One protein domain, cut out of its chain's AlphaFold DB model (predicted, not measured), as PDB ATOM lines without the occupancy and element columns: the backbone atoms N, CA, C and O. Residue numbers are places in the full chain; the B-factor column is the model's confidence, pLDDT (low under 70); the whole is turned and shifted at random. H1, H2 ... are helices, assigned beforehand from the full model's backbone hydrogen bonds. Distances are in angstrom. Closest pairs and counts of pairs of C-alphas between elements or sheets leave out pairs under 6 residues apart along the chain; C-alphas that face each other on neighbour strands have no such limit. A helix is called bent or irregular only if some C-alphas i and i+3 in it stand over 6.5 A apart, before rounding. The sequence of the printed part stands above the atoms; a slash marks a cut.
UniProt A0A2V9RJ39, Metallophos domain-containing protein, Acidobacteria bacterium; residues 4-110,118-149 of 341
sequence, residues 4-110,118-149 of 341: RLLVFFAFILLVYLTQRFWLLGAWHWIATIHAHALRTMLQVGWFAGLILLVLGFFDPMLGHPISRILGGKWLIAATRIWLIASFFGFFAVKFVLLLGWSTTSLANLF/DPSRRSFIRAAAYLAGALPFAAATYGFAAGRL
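This is residues 4 to 110 and 118 to 149 of the 341 residues of the protein "Metallophos domain-containing protein" of Acidobacteria bacterium (UniProt A0A2V9RJ39). A helical hairpin, H1 and H2, crosses one side of the long helix H3, and bent H4 folds back along H3's other side. Residues 4 to 13 and 105 to 110 stick out. The printed part has 139 residues with four named helices, H1 to H4: all helix, loose, radius of gyration of the C-alphas 18.3 A, spans 61 by 48 by 36 A.

H1, residues 4 to 31, and H2, residues 36 to 58, form a hairpin; their closest C-alphas, Ile 30 and Arg 39, are 6.1 A apart. H3, residues 72 to 110, touches H1 about perpendicular at 87 degrees, through H1's residues 15 to 22 alone; the closest C-alphas, Thr 18 and Phe 87, are 5.7 A apart. H4, residues 119 to 145, assigned as one helix by its hydrogen bonds, is bent: C-alphas 133 and 136 are 6.6 A apart. Its arm H4a, residues 119 to 133, touches H3 with closest C-alphas Gly 133 and Gly 89 at 4.3 A. In H1, H2, H3 and both arms every O i to N i+4 pair is within hydrogen-bond range.

H1 begins at C-alpha (140.777, 171.407, 115.042); H3, 57.2 A long, ends at (135.793, 184.455, 157.488).

Across the cut, residues 111 to 117, C-alphas 110 and 118 are 16.2 A apart. The link H2 to H3 is long. No printed residue is under 70 in pLDDT.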
ATOM      1  N   ARG A   4     142.141 171.321 115.592       85.69
ATOM      2  CA  ARG A   4     140.777 171.407 115.042       85.69
ATOM      3  C   ARG A   4     139.878 170.255 115.493       85.69
ATOM      4  O   ARG A   4     138.738 170.495 115.871       85.69
ATOM      5  N   LEU A   5     140.391 169.023 115.485       90.81
ATOM      6  CA  LEU A   5     139.639 167.856 115.951       90.81
ATOM      7  C   LEU A   5     139.389 167.925 117.460       90.81
ATOM      8  O   LEU A   5     138.282 167.640 117.900       90.81
ATOM      9  N   LEU A   6     140.382 168.358 118.245       93.12
ATOM     10  CA  LEU A   6     140.212 168.550 119.688       93.12
ATOM     11  C   LEU A   6     139.096 169.561 119.991       93.12
ATOM     12  O   LEU A   6     138.207 169.264 120.783       93.12
ATOM     13  N   VAL A   7     139.120 170.727 119.338       92.06
ATOM     14  CA  VAL A   7     138.088 171.763 119.502       92.06
ATOM     15  C   VAL A   7     136.711 171.237 119.096       92.06
ATOM     16  O   VAL A   7     135.744 171.444 119.826       92.06
ATOM     17  N   PHE A   8     136.620 170.505 117.983       89.25
ATOM     18  CA  PHE A   8     135.372 169.888 117.538       89.25
ATOM     19  C   PHE A   8     134.804 168.910 118.578       89.25
ATOM     20  O   PHE A   8     133.655 169.049 118.994       89.25
ATOM     21  N   PHE A   9     135.607 167.959 119.065       93.62
ATOM     22  CA  PHE A   9     135.146 167.000 120.073       93.62
ATOM     23  C   PHE A   9     134.814 167.667 121.411       93.62
ATOM     24  O   PHE A   9     133.844 167.274 122.057       93.62
ATOM     25  N   ALA A  10     135.566 168.695 121.813       93.19
ATOM     26  CA  ALA A  10     135.259 169.480 123.005       93.19
ATOM     27  C   ALA A  10     133.905 170.196 122.880       93.19
ATOM     28  O   ALA A  10     133.121 170.192 123.828       93.19
ATOM     29  N   PHE A  11     133.597 170.751 121.705       91.44
ATOM     30  CA  PHE A  11     132.303 171.370 121.429       91.44
ATOM     31  C   PHE A  11     131.154 170.352 121.479       91.44
ATOM     32  O   PHE A  11     130.165 170.585 122.168       91.44
ATOM     33  N   ILE A  12     131.302 169.192 120.829       90.94
ATOM     34  CA  ILE A  12     130.289 168.125 120.869       90.94
ATOM     35  C   ILE A  12     130.063 167.630 122.301       90.94
ATOM     36  O   ILE A  12     128.917 167.473 122.727       90.94
ATOM     37  N   LEU A  13     131.136 167.434 123.072       93.25
ATOM     38  CA  LEU A  13     131.040 167.059 124.479       93.25
ATOM     39  C   LEU A  13     130.301 168.128 125.290       93.25
ATOM     40  O   LEU A  13     129.457 167.794 126.118       93.25
ATOM     41  N   LEU A  14     130.583 169.408 125.044       93.75
ATOM     42  CA  LEU A  14     129.910 170.505 125.726       93.75
ATOM     43  C   LEU A  14     128.409 170.518 125.420       93.75
ATOM     44  O   LEU A  14     127.603 170.547 126.351       93.75
ATOM     45  N   VAL A  15     128.029 170.421 124.143       91.19
ATOM     46  CA  VAL A  15     126.624 170.308 123.728       91.19
ATOM     47  C   VAL A  15     125.977 169.110 124.420       91.19
ATOM     48  O   VAL A  15     124.958 169.279 125.087       91.19
ATOM     49  N   TYR A  16     126.606 167.933 124.387       93.38
ATOM     50  CA  TYR A  16     126.113 166.742 125.081       93.38
ATOM     51  C   TYR A  16     125.886 166.978 126.582       93.38
ATOM     52  O   TYR A  16     124.827 166.626 127.104       93.38
ATOM     53  N   LEU A  17     126.839 167.597 127.286       94.56
ATOM     54  CA  LEU A  17     126.720 167.887 128.718       94.56
ATOM     55  C   LEU A  17     125.579 168.869 129.014       94.56
ATOM     56  O   LEU A  17     124.843 168.658 129.983       94.56
ATOM     57  N   THR A  18     125.405 169.900 128.180       95.25
ATOM     58  CA  THR A  18     124.293 170.856 128.320       95.25
ATOM     59  C   THR A  18     122.947 170.172 128.113       95.25
ATOM     60  O   THR A  18     122.065 170.305 128.959       95.25
ATOM     61  N   GLN A  19     122.803 169.362 127.059       94.75
ATOM     62  CA  GLN A  19     121.565 168.636 126.796       94.75
ATOM     63  C   GLN A  19     121.285 167.647 127.925       94.75
ATOM     64  O   GLN A  19     120.228 167.698 128.545       94.75
ATOM     65  N   ARG A  20     122.263 166.817 128.299       94.62
ATOM     66  CA  ARG A  20     122.128 165.845 129.392       94.62
ATOM     67  C   ARG A  20     121.645 166.483 130.697       94.62
ATOM     68  O   ARG A  20     120.841 165.865 131.391       94.62
ATOM     69  N   PHE A  21     122.105 167.690 131.034       95.50
ATOM     70  CA  PHE A  21     121.645 168.414 132.222       95.50
ATOM     71  C   PHE A  21     120.125 168.634 132.213       95.50
ATOM     72  O   PHE A  21     119.446 168.243 133.164       95.50
ATOM     73  N   TRP A  22     119.592 169.198 131.130       95.56
ATOM     74  CA  TRP A  22     118.158 169.456 130.994       95.56
ATOM     75  C   TRP A  22     117.359 168.173 130.875       95.56
ATOM     76  O   TRP A  22     116.323 168.027 131.522       95.56
ATOM     77  N   LEU A  23     117.872 167.224 130.090       94.00
ATOM     78  CA  LEU A  23     117.138 166.011 129.794       94.00
ATOM     79  C   LEU A  23     116.970 165.127 131.036       94.00
ATOM     80  O   LEU A  23     115.886 164.610 131.304       94.00
ATOM     81  N   LEU A  24     118.031 164.997 131.840       94.06
ATOM     82  CA  LEU A  24     117.939 164.319 133.127       94.06
ATOM     83  C   LEU A  24     117.077 165.115 134.105       94.06
ATOM     84  O   LEU A  24     116.300 164.506 134.833       94.06
ATOM     85  N   GLY A  25     117.180 166.446 134.134       93.00
ATOM     86  CA  GLY A  25     116.340 167.283 134.993       93.00
ATOM     87  C   GLY A  25     114.845 167.044 134.758       93.00
ATOM     88  O   GLY A  25     114.110 166.774 135.708       93.00
ATOM     89  N   ALA A  26     114.422 167.050 133.493       93.88
ATOM     90  CA  ALA A  26     113.049 166.755 133.100       93.88
ATOM     91  C   ALA A  26     112.637 165.326 133.480       93.88
ATOM     92  O   ALA A  26     111.578 165.134 134.074       93.88
ATOM     93  N   TRP A  27     113.493 164.329 133.227       95.75
ATOM     94  CA  TRP A  27     113.216 162.939 133.599       95.75
ATOM     95  C   TRP A  27     112.990 162.758 135.105       95.75
ATOM     96  O   TRP A  27     112.005 162.142 135.516       95.75
ATOM     97  N   HIS A  28     113.870 163.323 135.937       95.38
ATOM     98  CA  HIS A  28     113.730 163.249 137.392       95.38
ATOM     99  C   HIS A  28     112.457 163.955 137.860       95.38
ATOM    100  O   HIS A  28     111.769 163.431 138.730       95.38
ATOM    101  N   TRP A  29     112.112 165.103 137.269       94.56
ATOM    102  CA  TRP A  29     110.868 165.803 137.582       94.56
ATOM    103  C   TRP A  29     109.632 164.967 137.222       94.56
ATOM    104  O   TRP A  29     108.772 164.769 138.080       94.56
ATOM    105  N   ILE A  30     109.577 164.386 136.018       95.69
ATOM    106  CA  ILE A  30     108.482 163.494 135.603       95.69
ATOM    107  C   ILE A  30     108.358 162.303 136.566       95.69
ATOM    108  O   ILE A  30     107.250 161.919 136.938       95.69
ATOM    109  N   ALA A  31     109.480 161.746 137.033       94.81
ATOM    110  CA  ALA A  31     109.482 160.632 137.979       94.81
ATOM    111  C   ALA A  31     108.850 160.970 139.347       94.81
ATOM    112  O   ALA A  31     108.380 160.058 140.026       94.81
ATOM    113  N   THR A  32     108.785 162.252 139.737       96.50
ATOM    114  CA  THR A  32     108.117 162.693 140.982       96.50
ATOM    115  C   THR A  32     106.587 162.735 140.894       96.50
ATOM    116  O   THR A  32     105.907 162.897 141.910       96.50
ATOM    117  N   ILE A  33     106.018 162.582 139.695       96.12
ATOM    118  CA  ILE A  33     104.571 162.636 139.477       96.12
ATOM    119  C   ILE A  33     103.931 161.333 139.964       96.12
ATOM    120  O   ILE A  33     104.237 160.244 139.478       96.12
ATOM    121  N   HIS A  34     103.011 161.456 140.923       95.94
ATOM    122  CA  HIS A  34     102.373 160.314 141.586       95.94
ATOM    123  C   HIS A  34     101.290 159.655 140.720       95.94
ATOM    124  O   HIS A  34     101.099 158.441 140.772       95.94
ATOM    125  N   ALA A  35     100.587 160.440 139.900       97.19
ATOM    126  CA  ALA A  35      99.550 159.936 139.008       97.19
ATOM    127  C   ALA A  35     100.170 159.088 137.884       97.19
ATOM    128  O   ALA A  35     100.793 159.624 136.967       97.19
ATOM    129  N   HIS A  36      99.976 157.765 137.944       96.06
ATOM    130  CA  HIS A  36     100.607 156.810 137.025       96.06
ATOM    131  C   HIS A  36     100.329 157.135 135.552       96.06
ATOM    132  O   HIS A  36     101.264 157.225 134.763       96.06
ATOM    133  N   ALA A  37      99.061 157.358 135.192       96.88
ATOM    134  CA  ALA A  37      98.669 157.655 133.813       96.88
ATOM    135  C   ALA A  37      99.350 158.927 133.278       96.88
ATOM    136  O   ALA A  37      99.932 158.906 132.195       96.88
ATOM    137  N   LEU A  38      99.349 160.010 134.066       96.38
ATOM    138  CA  LEU A  38     100.001 161.268 133.699       96.38
ATOM    139  C   LEU A  38     101.520 161.098 133.565       96.38
ATOM    140  O   LEU A  38     102.108 161.578 132.601       96.38
ATOM    141  N   ARG A  39     102.155 160.381 134.498       96.88
ATOM    142  CA  ARG A  39     103.591 160.093 134.441       96.88
ATOM    143  C   ARG A  39     103.949 159.314 133.178       96.88
ATOM    144  O   ARG A  39     104.868 159.717 132.477       96.88
ATOM    145  N   THR A  40     103.225 158.238 132.869       95.81
ATOM    146  CA  THR A  40     103.462 157.442 131.655       95.81
ATOM    147  C   THR A  40     103.261 158.283 130.398       95.81
ATOM    148  O   THR A  40     104.112 158.257 129.515       95.81
ATOM    149  N   MET A  41     102.193 159.084 130.333       97.12
ATOM    150  CA  MET A  41     101.947 159.997 129.212       97.12
ATOM    151  C   MET A  41     103.109 160.980 129.015       97.12
ATOM    152  O   MET A  41     103.598 161.142 127.899       97.12
ATOM    153  N   LEU A  42     103.596 161.597 130.096       96.56
ATOM    154  CA  LEU A  42     104.726 162.525 130.042       96.56
ATOM    155  C   LEU A  42     106.037 161.829 129.675       96.56
ATOM    156  O   LEU A  42     106.818 162.399 128.926       96.56
ATOM    157  N   GLN A  43     106.278 160.601 130.142       95.31
ATOM    158  CA  GLN A  43     107.445 159.812 129.737       95.31
ATOM    159  C   GLN A  43     107.411 159.492 128.239       95.31
ATOM    160  O   GLN A  43     108.418 159.674 127.560       95.31
ATOM    161  N   VAL A  44     106.262 159.063 127.709       96.19
ATOM    162  CA  VAL A  44     106.090 158.795 126.272       96.19
ATOM    163  C   VAL A  44     106.302 160.071 125.458       96.19
ATOM    164  O   VAL A  44     107.093 160.067 124.517       96.19
ATOM    165  N   GLY A  45     105.658 161.176 125.847       94.62
ATOM    166  CA  GLY A  45     105.838 162.472 125.189       94.62
ATOM    167  C   GLY A  45     107.285 162.966 125.251       94.62
ATOM    168  O   GLY A  45     107.808 163.485 124.270       94.62
ATOM    169  N   TRP A  46     107.965 162.734 126.372       93.62
ATOM    170  CA  TRP A  46     109.374 163.055 126.553       93.62
ATOM    171  C   TRP A  46     110.285 162.263 125.604       93.62
ATOM    172  O   TRP A  46     111.125 162.855 124.927       93.62
ATOM    173  N   PHE A  47     110.091 160.944 125.486       94.38
ATOM    174  CA  PHE A  47     110.826 160.120 124.519       94.38
ATOM    175  C   PHE A  47     110.536 160.526 123.072       94.38
ATOM    176  O   PHE A  47     111.466 160.615 122.270       94.38
ATOM    177  N   ALA A  48     109.280 160.827 122.741       92.94
ATOM    178  CA  ALA A  48     108.923 161.341 121.423       92.94
ATOM    179  C   ALA A  48     109.634 162.675 121.133       92.94
ATOM    180  O   ALA A  48     110.241 162.830 120.077       92.94
ATOM    181  N   GLY A  49     109.649 163.605 122.093       91.44
ATOM    182  CA  GLY A  49     110.360 164.881 121.979       91.44
ATOM    183  C   GLY A  49     111.867 164.717 121.762       91.44
ATOM    184  O   GLY A  49     112.441 165.414 120.929       91.44
ATOM    185  N   LEU A  50     112.505 163.756 122.441       92.06
ATOM    186  CA  LEU A  50     113.916 163.413 122.217       92.06
ATOM    187  C   LEU A  50     114.176 162.936 120.787       92.06
ATOM    188  O   LEU A  50     115.145 163.368 120.164       92.06
ATOM    189  N   ILE A  51     113.311 162.065 120.264       92.56
ATOM    190  CA  ILE A  51     113.413 161.576 118.886       92.56
ATOM    191  C   ILE A  51     113.279 162.748 117.913       92.56
ATOM    192  O   ILE A  51     114.118 162.899 117.030       92.56
ATOM    193  N   LEU A  52     112.284 163.616 118.106       91.12
ATOM    194  CA  LEU A  52     112.077 164.795 117.262       91.12
ATOM    195  C   LEU A  52     113.261 165.766 117.312       91.12
ATOM    196  O   LEU A  52     113.633 166.320 116.283       91.12
ATOM    197  N   LEU A  53     113.885 165.948 118.478       91.62
ATOM    198  CA  LEU A  53     115.080 166.776 118.627       91.62
ATOM    199  C   LEU A  53     116.261 166.212 117.834       91.62
ATOM    200  O   LEU A  53     116.933 166.963 117.133       91.62
ATOM    201  N   VAL A  54     116.494 164.899 117.912       91.31
ATOM    202  CA  VAL A  54     117.553 164.227 117.143       91.31
ATOM    203  C   VAL A  54     117.265 164.321 115.647       91.31
ATOM    204  O   VAL A  54     118.122 164.762 114.886       91.31
ATOM    205  N   LEU A  55     116.052 163.966 115.227       91.19
ATOM    206  CA  LEU A  55     115.635 164.036 113.829       91.19
ATOM    207  C   LEU A  55     115.739 165.463 113.275       91.19
ATOM    208  O   LEU A  55     116.273 165.655 112.190       91.19
ATOM    209  N   GLY A  56     115.303 166.466 114.039       89.56
ATOM    210  CA  GLY A  56     115.387 167.867 113.638       89.56
ATOM    211  C   GLY A  56     116.817 168.408 113.584       89.56
ATOM    212  O   GLY A  56     117.124 169.222 112.719       89.56
ATOM    213  N   PHE A  57     117.711 167.937 114.460       87.81
ATOM    214  CA  PHE A  57     119.135 168.281 114.400       87.81
ATOM    215  C   PHE A  57     119.805 167.717 113.140       87.81
ATOM    216  O   PHE A  57     120.606 168.403 112.508       87.81
ATOM    217  N   PHE A  58     119.461 166.483 112.760       89.44
ATOM    218  CA  PHE A  58     120.025 165.815 111.586       89.44
ATOM    219  C   PHE A  58     119.278 166.105 110.275       89.44
ATOM    220  O   PHE A  58     119.758 165.695 109.222       89.44
ATOM    221  N   ASP A  59     118.157 166.832 110.300       89.31
ATOM    222  CA  ASP A  59     117.341 167.129 109.113       89.31
ATOM    223  C   ASP A  59     118.155 167.677 107.921       89.31
ATOM    224  O   ASP A  59     118.038 167.110 106.831       89.31
ATOM    225  N   PRO A  60     119.066 168.664 108.086       84.12
ATOM    226  CA  PRO A  60     119.890 169.137 106.972       84.12
ATOM    227  C   PRO A  60     120.814 168.058 106.397       84.12
ATOM    228  O   PRO A  60     120.962 167.940 105.184       84.12
ATOM    229  N   MET A  61     121.395 167.211 107.256       87.06
ATOM    230  CA  MET A  61     122.276 166.115 106.829       87.06
ATOM    231  C   MET A  61     121.523 165.020 106.068       87.06
ATOM    232  O   MET A  61     122.121 164.302 105.270       87.06
ATOM    233  N   LEU A  62     120.220 164.892 106.317       86.00
ATOM    234  CA  LEU A  62     119.337 163.935 105.657       86.00
ATOM    235  C   LEU A  62     118.682 164.503 104.387       86.00
ATOM    236  O   LEU A  62     117.873 163.814 103.770       86.00
ATOM    237  N   GLY A  63     119.022 165.732 103.984       81.62
ATOM    238  CA  GLY A  63     118.454 166.374 102.797       81.62
ATOM    239  C   GLY A  63     117.080 167.002 103.032       81.62
ATOM    240  O   GLY A  63     116.239 166.992 102.133       81.62
ATOM    241  N   HIS A  64     116.850 167.539 104.232       84.56
ATOM    242  CA  HIS A  64     115.659 168.313 104.589       84.56
ATOM    243  C   HIS A  64     114.301 167.578 104.477       84.56
ATOM    244  O   HIS A  64     113.317 168.173 104.024       84.56
ATOM    245  N   PRO A  65     114.182 166.287 104.857       85.44
ATOM    246  CA  PRO A  65     112.922 165.556 104.724       85.44
ATOM    247  C   PRO A  65     111.809 166.089 105.638       85.44
ATOM    248  O   PRO A  65     110.639 166.000 105.278       85.44
ATOM    249  N   ILE A  66     112.145 166.639 106.808       85.50
ATOM    250  CA  ILE A  66     111.167 167.129 107.786       85.50
ATOM    251  C   ILE A  66     110.702 168.520 107.393       85.50
ATOM    252  O   ILE A  66     109.500 168.763 107.372       85.50
ATOM    253  N   SER A  67     111.622 169.427 107.054       81.88
ATOM    254  CA  SER A  67     111.279 170.820 106.733       81.88
ATOM    255  C   SER A  67     110.389 170.963 105.490       81.88
ATOM    256  O   SER A  67     109.705 171.975 105.348       81.88
ATOM    257  N   ARG A  68     110.347 169.939 104.628       83.12
ATOM    258  CA  ARG A  68     109.474 169.856 103.446       83.12
ATOM    259  C   ARG A  68     108.033 169.422 103.742       83.12
ATOM    260  O   ARG A  68     107.170 169.588 102.885       83.12
ATOM    261  N   ILE A  69     107.752 168.854 104.915       86.19
ATOM    262  CA  ILE A  69     106.397 168.433 105.304       86.19
ATOM    263  C   ILE A  69     105.637 169.635 105.887       86.19
ATOM    264  O   ILE A  69     106.235 170.526 106.491       86.19
ATOM    265  N   LEU A  70     104.305 169.652 105.754       81.94
ATOM    266  CA  LEU A  70     103.448 170.672 106.367       81.94
ATOM    267  C   LEU A  70     103.715 170.783 107.880       81.94
ATOM    268  O   LEU A  70     103.624 169.798 108.611       81.94
ATOM    269  N   GLY A  71     104.052 171.986 108.350       83.25
ATOM    270  CA  GLY A  71     104.410 172.240 109.752       83.25
ATOM    271  C   GLY A  71     105.835 171.820 110.141       83.25
ATOM    272  O   GLY A  71     106.276 172.097 111.256       83.25
ATOM    273  N   GLY A  72     106.592 171.207 109.231       86.88
ATOM    274  CA  GLY A  72     107.955 170.744 109.464       86.88
ATOM    275  C   GLY A  72     108.935 171.866 109.799       86.88
ATOM    276  O   GLY A  72     109.721 171.732 110.735       86.88
ATOM    277  N   LYS A  73     108.843 173.016 109.117       86.31
ATOM    278  CA  LYS A  73     109.657 174.206 109.429       86.31
ATOM    279  C   LYS A  73     109.461 174.672 110.880       86.31
ATOM    280  O   LYS A  73     110.441 174.986 111.553       86.31
ATOM    281  N   TRP A  74     108.233 174.635 111.403       89.31
ATOM    282  CA  TRP A  74     107.935 174.969 112.804       89.31
ATOM    283  C   TRP A  74     108.528 173.963 113.788       89.31
ATOM    284  O   TRP A  74     109.054 174.358 114.829       89.31
ATOM    285  N   LEU A  75     108.499 172.672 113.447       90.38
ATOM    286  CA  LEU A  75     109.156 171.638 114.242       90.38
ATOM    287  C   LEU A  75     110.673 171.869 114.300       90.38
ATOM    288  O   LEU A  75     111.251 171.857 115.386       90.38
ATOM    289  N   ILE A  76     111.310 172.137 113.157       90.06
ATOM    290  CA  ILE A  76     112.741 172.464 113.087       90.06
ATOM    291  C   ILE A  76     113.062 173.741 113.872       90.06
ATOM    292  O   ILE A  76     114.059 173.797 114.591       90.06
ATOM    293  N   ALA A  77     112.213 174.765 113.799       90.38
ATOM    294  CA  ALA A  77     112.392 175.969 114.599       90.38
ATOM    295  C   ALA A  77     112.320 175.670 116.106       90.38
ATOM    296  O   ALA A  77     113.180 176.120 116.859       90.38
ATOM    297  N   ALA A  78     111.358 174.856 116.549       92.19
ATOM    298  CA  ALA A  78     111.224 174.473 117.951       92.19
ATOM    299  C   ALA A  78     112.449 173.698 118.468       92.19
ATOM    300  O   ALA A  78     112.932 173.979 119.568       92.19
ATOM    301  N   THR A  79     112.997 172.766 117.679       92.25
ATOM    302  CA  THR A  79     114.210 172.023 118.069       92.25
ATOM    303  C   THR A  79     115.435 172.936 118.131       92.25
ATOM    304  O   THR A  79     116.219 172.841 119.076       92.25
ATOM    305  N   ARG A  80     115.576 173.884 117.194       91.69
ATOM    306  CA  ARG A  80     116.654 174.891 117.203       91.69
ATOM    307  C   ARG A  80     116.546 175.844 118.394       91.69
ATOM    308  O   ARG A  80     117.544 176.067 119.079       91.69
ATOM    309  N   ILE A  81     115.345 176.349 118.690       94.31
ATOM    310  CA  ILE A  81     115.076 177.181 119.874       94.31
ATOM    311  C   ILE A  81     115.447 176.417 121.139       94.31
ATOM    312  O   ILE A  81     116.155 176.962 121.982       94.31
ATOM    313  N   TRP A  82     115.035 175.149 121.255       95.19
ATOM    314  CA  TRP A  82     115.423 174.309 122.382       95.19
ATOM    315  C   TRP A  82     116.944 174.212 122.510       95.19
ATOM    316  O   TRP A  82     117.473 174.464 123.590       95.19
ATOM    317  N   LEU A  83     117.666 173.870 121.439       93.31
ATOM    318  CA  LEU A  83     119.122 173.686 121.484       93.31
ATOM    319  C   LEU A  83     119.850 174.963 121.923       93.31
ATOM    320  O   LEU A  83     120.707 174.905 122.804       93.31
ATOM    321  N   ILE A  84     119.471 176.115 121.369       93.56
ATOM    322  CA  ILE A  84     120.074 177.413 121.702       93.56
ATOM    323  C   ILE A  84     119.724 177.819 123.137       93.56
ATOM    324  O   ILE A  84     120.612 178.104 123.944       93.56
ATOM    325  N   ALA A  85     118.436 177.815 123.484       96.69
ATOM    326  CA  ALA A  85     117.973 178.243 124.797       96.69
ATOM    327  C   ALA A  85     118.507 177.343 125.917       96.69
ATOM    328  O   ALA A  85     118.953 177.841 126.948       96.69
ATOM    329  N   SER A  86     118.533 176.025 125.707       95.88
ATOM    330  CA  SER A  86     119.076 175.067 126.675       95.88
ATOM    331  C   SER A  86     120.590 175.219 126.851       95.88
ATOM    332  O   SER A  86     121.082 175.123 127.979       95.88
ATOM    333  N   PHE A  87     121.337 175.523 125.786       95.69
ATOM    334  CA  PHE A  87     122.770 175.795 125.877       95.69
ATOM    335  C   PHE A  87     123.048 177.018 126.761       95.69
ATOM    336  O   PHE A  87     123.756 176.907 127.764       95.69
ATOM    337  N   PHE A  88     122.433 178.167 126.465       96.50
ATOM    338  CA  PHE A  88     122.625 179.384 127.265       96.50
ATOM    339  C   PHE A  88     122.019 179.272 128.667       96.50
ATOM    340  O   PHE A  88     122.631 179.712 129.643       96.50
ATOM    341  N   GLY A  89     120.864 178.620 128.799       97.12
ATOM    342  CA  GLY A  89     120.222 178.351 130.081       97.12
ATOM    343  C   GLY A  89     121.105 177.509 130.997       97.12
ATOM    344  O   GLY A  89     121.177 177.781 132.194       97.12
ATOM    345  N   PHE A  90     121.822 176.515 130.457       97.06
ATOM    346  CA  PHE A  90     122.768 175.716 131.235       97.06
ATOM    347  C   PHE A  90     123.847 176.603 131.864       97.06
ATOM    348  O   PHE A  90     124.083 176.521 133.071       97.06
ATOM    349  N   PHE A  91     124.472 177.481 131.075       96.94
ATOM    350  CA  PHE A  91     125.495 178.393 131.584       96.94
ATOM    351  C   PHE A  91     124.934 179.391 132.591       96.94
ATOM    352  O   PHE A  91     125.555 179.599 133.630       96.94
ATOM    353  N   ALA A  92     123.748 179.945 132.338       97.00
ATOM    354  CA  ALA A  92     123.085 180.860 133.261       97.00
ATOM    355  C   ALA A  92     122.819 180.195 134.626       97.00
ATOM    356  O   ALA A  92     123.171 180.742 135.672       97.00
ATOM    357  N   VAL A  93     122.302 178.960 134.627       97.06
ATOM    358  CA  VAL A  93     122.102 178.164 135.850       97.06
ATOM    359  C   VAL A  93     123.432 177.888 136.550       97.06
ATOM    360  O   VAL A  93     123.553 178.103 137.757       97.06
ATOM    361  N   LYS A  94     124.449 177.411 135.820       96.06
ATOM    362  CA  LYS A  94     125.764 177.104 136.403       96.06
ATOM    363  C   LYS A  94     126.443 178.339 136.974       96.06
ATOM    364  O   LYS A  94     127.060 178.229 138.028       96.06
ATOM    365  N   PHE A  95     126.279 179.493 136.341       96.56
ATOM    366  CA  PHE A  95     126.795 180.764 136.828       96.56
ATOM    367  C   PHE A  95     126.145 181.169 138.157       96.56
ATOM    368  O   PHE A  95     126.860 181.451 139.115       96.56
ATOM    369  N   VAL A  96     124.814 181.098 138.275       96.06
ATOM    370  CA  VAL A  96     124.117 181.382 139.545       96.06
ATOM    371  C   VAL A  96     124.546 180.417 140.652       96.06
ATOM    372  O   VAL A  96     124.815 180.838 141.778       96.06
ATOM    373  N   LEU A  97     124.655 179.121 140.343       94.38
ATOM    374  CA  LEU A  97     125.117 178.121 141.309       94.38
ATOM    375  C   LEU A  97     126.575 178.349 141.724       94.38
ATOM    376  O   LEU A  97     126.896 178.184 142.898       94.38
ATOM    377  N   LEU A  98     127.438 178.757 140.788       94.69
ATOM    378  CA  LEU A  98     128.827 179.118 141.063       94.69
ATOM    379  C   LEU A  98     128.901 180.344 141.975       94.69
ATOM    380  O   LEU A  98     129.602 180.291 142.975       94.69
ATOM    381  N   LEU A  99     128.143 181.409 141.695       92.62
ATOM    382  CA  LEU A  99     128.067 182.587 142.566       92.62
ATOM    383  C   LEU A  99     127.572 182.225 143.970       92.62
ATOM    384  O   LEU A  99     128.146 182.656 144.973       92.62
ATOM    385  N   GLY A 100     126.536 181.388 144.051       90.44
ATOM    386  CA  GLY A 100     126.027 180.854 145.309       90.44
ATOM    387  C   GLY A 100     127.083 180.050 146.070       90.44
ATOM    388  O   GLY A 100     127.253 180.228 147.276       90.44
ATOM    389  N   TRP A 101     127.842 179.196 145.387       89.88
ATOM    390  CA  TRP A 101     128.945 178.454 145.993       89.88
ATOM    391  C   TRP A 101     130.076 179.383 146.449       89.88
ATOM    392  O   TRP A 101     130.417 179.359 147.626       89.88
ATOM    393  N   SER A 102     130.577 180.264 145.582       88.31
ATOM    394  CA  SER A 102     131.683 181.187 145.869       88.31
ATOM    395  C   SER A 102     131.394 182.083 147.068       88.31
ATOM    396  O   SER A 102     132.239 182.236 147.944       88.31
ATOM    397  N   THR A 103     130.178 182.626 147.161       86.00
ATOM    398  CA  THR A 103     129.771 183.445 148.314       86.00
ATOM    399  C   THR A 103     129.656 182.621 149.603       86.00
ATOM    400  O   THR A 103     129.958 183.140 150.673       86.00
ATOM    401  N   THR A 104     129.302 181.331 149.522       83.75
ATOM    402  CA  THR A 104     129.324 180.421 150.688       83.75
ATOM    403  C   THR A 104     130.756 180.128 151.120       83.75
ATOM    404  O   THR A 104     131.077 180.209 152.299       83.75
ATOM    405  N   SER A 105     131.622 179.796 150.161       84.62
ATOM    406  CA  SER A 105     133.024 179.474 150.408       84.62
ATOM    407  C   SER A 105     133.764 180.658 151.023       84.62
ATOM    408  O   SER A 105     134.468 180.478 152.008       84.62
ATOM    409  N   LEU A 106     133.542 181.873 150.509       84.06
ATOM    410  CA  LEU A 106     134.082 183.103 151.091       84.06
ATOM    411  C   LEU A 106     133.563 183.332 152.513       84.06
ATOM    412  O   LEU A 106     134.364 183.544 153.415       84.06
ATOM    413  N   ALA A 107     132.250 183.231 152.746       82.00
ATOM    414  CA  ALA A 107     131.686 183.391 154.086       82.00
ATOM    415  C   ALA A 107     132.277 182.387 155.093       82.00
ATOM    416  O   ALA A 107     132.594 182.762 156.219       82.00
ATOM    417  N   ASN A 108     132.497 181.136 154.677       80.88
ATOM    418  CA  ASN A 108     133.101 180.101 155.514       80.88
ATOM    419  C   ASN A 108     134.575 180.384 155.857       80.88
ATOM    420  O   ASN A 108     135.016 179.992 156.930       80.88
ATOM    421  N   LEU A 109     135.333 181.064 154.988       82.56
ATOM    422  CA  LEU A 109     136.726 181.441 155.274       82.56
ATOM    423  C   LEU A 109     136.835 182.507 156.373       82.56
ATOM    424  O   LEU A 109     137.825 182.535 157.098       82.56
ATOM    425  N   PHE A 110     135.821 183.364 156.508       75.94
ATOM    426  CA  PHE A 110     135.793 184.455 157.488       75.94
ATOM    427  C   PHE A 110     134.962 184.143 158.743       75.94
ATOM    428  O   PHE A 110     134.915 184.961 159.658       75.94
ATOM    429  N   ASP A 118     121.793 178.162 155.645       78.19
ATOM    430  CA  ASP A 118     120.598 179.004 155.702       78.19
ATOM    431  C   ASP A 118     119.563 178.533 154.656       78.19
ATOM    432  O   ASP A 118     119.812 178.625 153.440       78.19
ATOM    433  N   PRO A 119     118.392 178.017 155.090       81.62
ATOM    434  CA  PRO A 119     117.351 177.553 154.180       81.62
ATOM    435  C   PRO A 119     116.816 178.657 153.259       81.62
ATOM    436  O   PRO A 119     116.457 178.358 152.117       81.62
ATOM    437  N   SER A 120     116.794 179.913 153.722       86.00
ATOM    438  CA  SER A 120     116.299 181.069 152.963       86.00
ATOM    439  C   SER A 120     117.248 181.444 151.821       86.00
ATOM    440  O   SER A 120     116.837 181.665 150.683       86.00
ATOM    441  N   ARG A 121     118.556 181.382 152.074       84.44
ATOM    442  CA  ARG A 121     119.573 181.558 151.040       84.44
ATOM    443  C   ARG A 121     119.535 180.432 150.010       84.44
ATOM    444  O   ARG A 121     119.668 180.675 148.811       84.44
ATOM    445  N   ARG A 122     119.328 179.188 150.456       86.00
ATOM    446  CA  ARG A 122     119.195 178.032 149.557       86.00
ATOM    447  C   ARG A 122     117.965 178.155 148.657       86.00
ATOM    448  O   ARG A 122     118.061 177.822 147.475       86.00
ATOM    449  N   SER A 123     116.824 178.595 149.189       89.88
ATOM    450  CA  SER A 123     115.616 178.816 148.386       89.88
ATOM    451  C   SER A 123     115.800 179.982 147.412       89.88
ATOM    452  O   SER A 123     115.453 179.828 146.243       89.88
ATOM    453  N   PHE A 124     116.447 181.072 147.837       92.69
ATOM    454  CA  PHE A 124     116.793 182.197 146.968       92.69
ATOM    455  C   PHE A 124     117.679 181.773 145.788       92.69
ATOM    456  O   PHE A 124     117.320 182.017 144.640       92.69
ATOM    457  N   ILE A 125     118.794 181.071 146.036       93.06
ATOM    458  CA  ILE A 125     119.701 180.611 144.967       93.06
ATOM    459  C   ILE A 125     118.978 179.660 144.005       93.06
ATOM    460  O   ILE A 125     119.192 179.725 142.797       93.06
ATOM    461  N   ARG A 126     118.099 178.787 144.516       92.00
ATOM    462  CA  ARG A 126     117.280 177.902 143.673       92.00
ATOM    463  C   ARG A 126     116.317 178.688 142.789       92.00
ATOM    464  O   ARG A 126     116.270 178.425 141.593       92.00
ATOM    465  N   ALA A 127     115.591 179.650 143.354       94.94
ATOM    466  CA  ALA A 127     114.693 180.515 142.596       94.94
ATOM    467  C   ALA A 127     115.457 181.309 141.526       94.94
ATOM    468  O   ALA A 127     115.059 181.307 140.362       94.94
ATOM    469  N   ALA A 128     116.600 181.897 141.887       95.75
ATOM    470  CA  ALA A 128     117.470 182.604 140.955       95.75
ATOM    471  C   ALA A 128     117.979 181.687 139.833       95.75
ATOM    472  O   ALA A 128     117.987 182.087 138.673       95.75
ATOM    473  N   ALA A 129     118.355 180.442 140.146       95.31
ATOM    474  CA  ALA A 129     118.786 179.471 139.147       95.31
ATOM    475  C   ALA A 129     117.645 179.088 138.190       95.31
ATOM    476  O   ALA A 129     117.870 179.017 136.986       95.31
ATOM    477  N   TYR A 130     116.420 178.888 138.690       94.81
ATOM    478  CA  TYR A 130     115.261 178.624 137.830       94.81
ATOM    479  C   TYR A 130     114.955 179.799 136.902       94.81
ATOM    480  O   TYR A 130     114.769 179.587 135.705       94.81
ATOM    481  N   LEU A 131     114.967 181.028 137.422       97.00
ATOM    482  CA  LEU A 131     114.772 182.231 136.613       97.00
ATOM    483  C   LEU A 131     115.871 182.379 135.556       97.00
ATOM    484  O   LEU A 131     115.569 182.555 134.379       97.00
ATOM    485  N   ALA A 132     117.138 182.230 135.948       96.31
ATOM    486  CA  ALA A 132     118.274 182.291 135.032       96.31
ATOM    487  C   ALA A 132     118.196 181.221 133.932       96.31
ATOM    488  O   ALA A 132     118.525 181.497 132.783       96.31
ATOM    489  N   GLY A 133     117.724 180.018 134.267       95.62
ATOM    490  CA  GLY A 133     117.495 178.946 133.304       95.62
ATOM    491  C   GLY A 133     116.327 179.213 132.354       95.62
ATOM    492  O   GLY A 133     116.424 178.854 131.187       95.62
ATOM    493  N   ALA A 134     115.252 179.850 132.824       96.12
ATOM    494  CA  ALA A 134     114.060 180.147 132.029       96.12
ATOM    495  C   ALA A 134     114.244 181.336 131.067       96.12
ATOM    496  O   ALA A 134     113.658 181.341 129.984       96.12
ATOM    497  N   LEU A 135     115.061 182.327 131.437       96.94
ATOM    498  CA  LEU A 135     115.248 183.556 130.657       96.94
ATOM    499  C   LEU A 135     115.680 183.305 129.198       96.94
ATOM    500  O   LEU A 135     115.042 183.870 128.311       96.94
ATOM    501  N   PRO A 136     116.674 182.446 128.893       97.38
ATOM    502  CA  PRO A 136     117.043 182.156 127.507       97.38
ATOM    503  C   PRO A 136     115.930 181.506 126.684       97.38
ATOM    504  O   PRO A 136     115.829 181.788 125.495       97.38
ATOM    505  N   PHE A 137     115.070 180.682 127.295       96.38
ATOM    506  CA  PHE A 137     113.904 180.121 126.602       96.38
ATOM    507  C   PHE A 137     112.897 181.215 126.269       96.38
ATOM    508  O   PHE A 137     112.495 181.335 125.117       96.38
ATOM    509  N   ALA A 138     112.552 182.060 127.244       96.38
ATOM    510  CA  ALA A 138     111.648 183.183 127.017       96.38
ATOM    511  C   ALA A 138     112.189 184.137 125.938       96.38
ATOM    512  O   ALA A 138     111.453 184.519 125.033       96.38
ATOM    513  N   ALA A 139     113.482 184.468 125.993       95.75
ATOM    514  CA  ALA A 139     114.136 185.340 125.024       95.75
ATOM    515  C   ALA A 139     114.176 184.726 123.616       95.75
ATOM    516  O   ALA A 139     113.823 185.404 122.654       95.75
ATOM    517  N   ALA A 140     114.556 183.451 123.480       94.69
ATOM    518  CA  ALA A 140     114.599 182.771 122.185       94.69
ATOM    519  C   ALA A 140     113.197 182.611 121.577       94.69
ATOM    520  O   ALA A 140     113.002 182.887 120.394       94.69
ATOM    521  N   THR A 141     112.202 182.231 122.386       93.44
ATOM    522  CA  THR A 141     110.804 182.146 121.951       93.44
ATOM    523  C   THR A 141     110.261 183.514 121.549       93.44
ATOM    524  O   THR A 141     109.652 183.620 120.491       93.44
ATOM    525  N   TYR A 142     110.510 184.568 122.333       94.31
ATOM    526  CA  TYR A 142     110.095 185.931 121.989       94.31
ATOM    527  C   TYR A 142     110.765 186.424 120.702       94.31
ATOM    528  O   TYR A 142     110.083 186.929 119.810       94.31
ATOM    529  N   GLY A 143     112.083 186.246 120.579       92.12
ATOM    530  CA  GLY A 143     112.841 186.638 119.392       92.12
ATOM    531  C   GLY A 143     112.310 185.968 118.127       92.12
ATOM    532  O   GLY A 143     112.136 186.627 117.108       92.12
ATOM    533  N   PHE A 144     111.964 184.684 118.211       90.75
ATOM    534  CA  PHE A 144     111.402 183.939 117.089       90.75
ATOM    535  C   PHE A 144     109.928 184.264 116.798       90.75
ATOM    536  O   PHE A 144     109.539 184.373 115.637       90.75
ATOM    537  N   ALA A 145     109.087 184.394 117.826       89.69
ATOM    538  CA  ALA A 145     107.646 184.567 117.649       89.69
ATOM    539  C   ALA A 145     107.258 186.004 117.279       89.69
ATOM    540  O   ALA A 145     106.343 186.197 116.485       89.69
ATOM    541  N   ALA A 146     107.951 186.992 117.848       88.69
ATOM    542  CA  ALA A 146     107.653 188.407 117.663       88.69
ATOM    543  C   ALA A 146     108.865 189.164 117.118       88.69
ATOM    544  O   ALA A 146     108.767 189.782 116.064       88.69
ATOM    545  N   GLY A 147     110.025 189.061 117.779       88.75
ATOM    546  CA  GLY A 147     111.197 189.897 117.494       88.75
ATOM    547  C   GLY A 147     111.651 189.901 116.029       88.75
ATOM    548  O   GLY A 147     112.035 190.952 115.526       88.75
ATOM    549  N   ARG A 148     111.533 188.773 115.318       86.81
ATOM    550  CA  ARG A 148     111.881 188.664 113.888       86.81
ATOM    551  C   ARG A 148     111.093 189.611 112.969       86.81
ATOM    552  O   ARG A 148     111.584 189.939 111.900       86.81
ATOM    553  N   LEU A 149     109.897 190.051 113.373       88.88
ATOM    554  CA  LEU A 149     109.036 190.961 112.599       88.88
ATOM    555  C   LEU A 149     109.186 192.435 113.017       88.88
ATOM    556  O   LEU A 149     108.458 193.308 112.543       88.88
TER     557      LEU A 149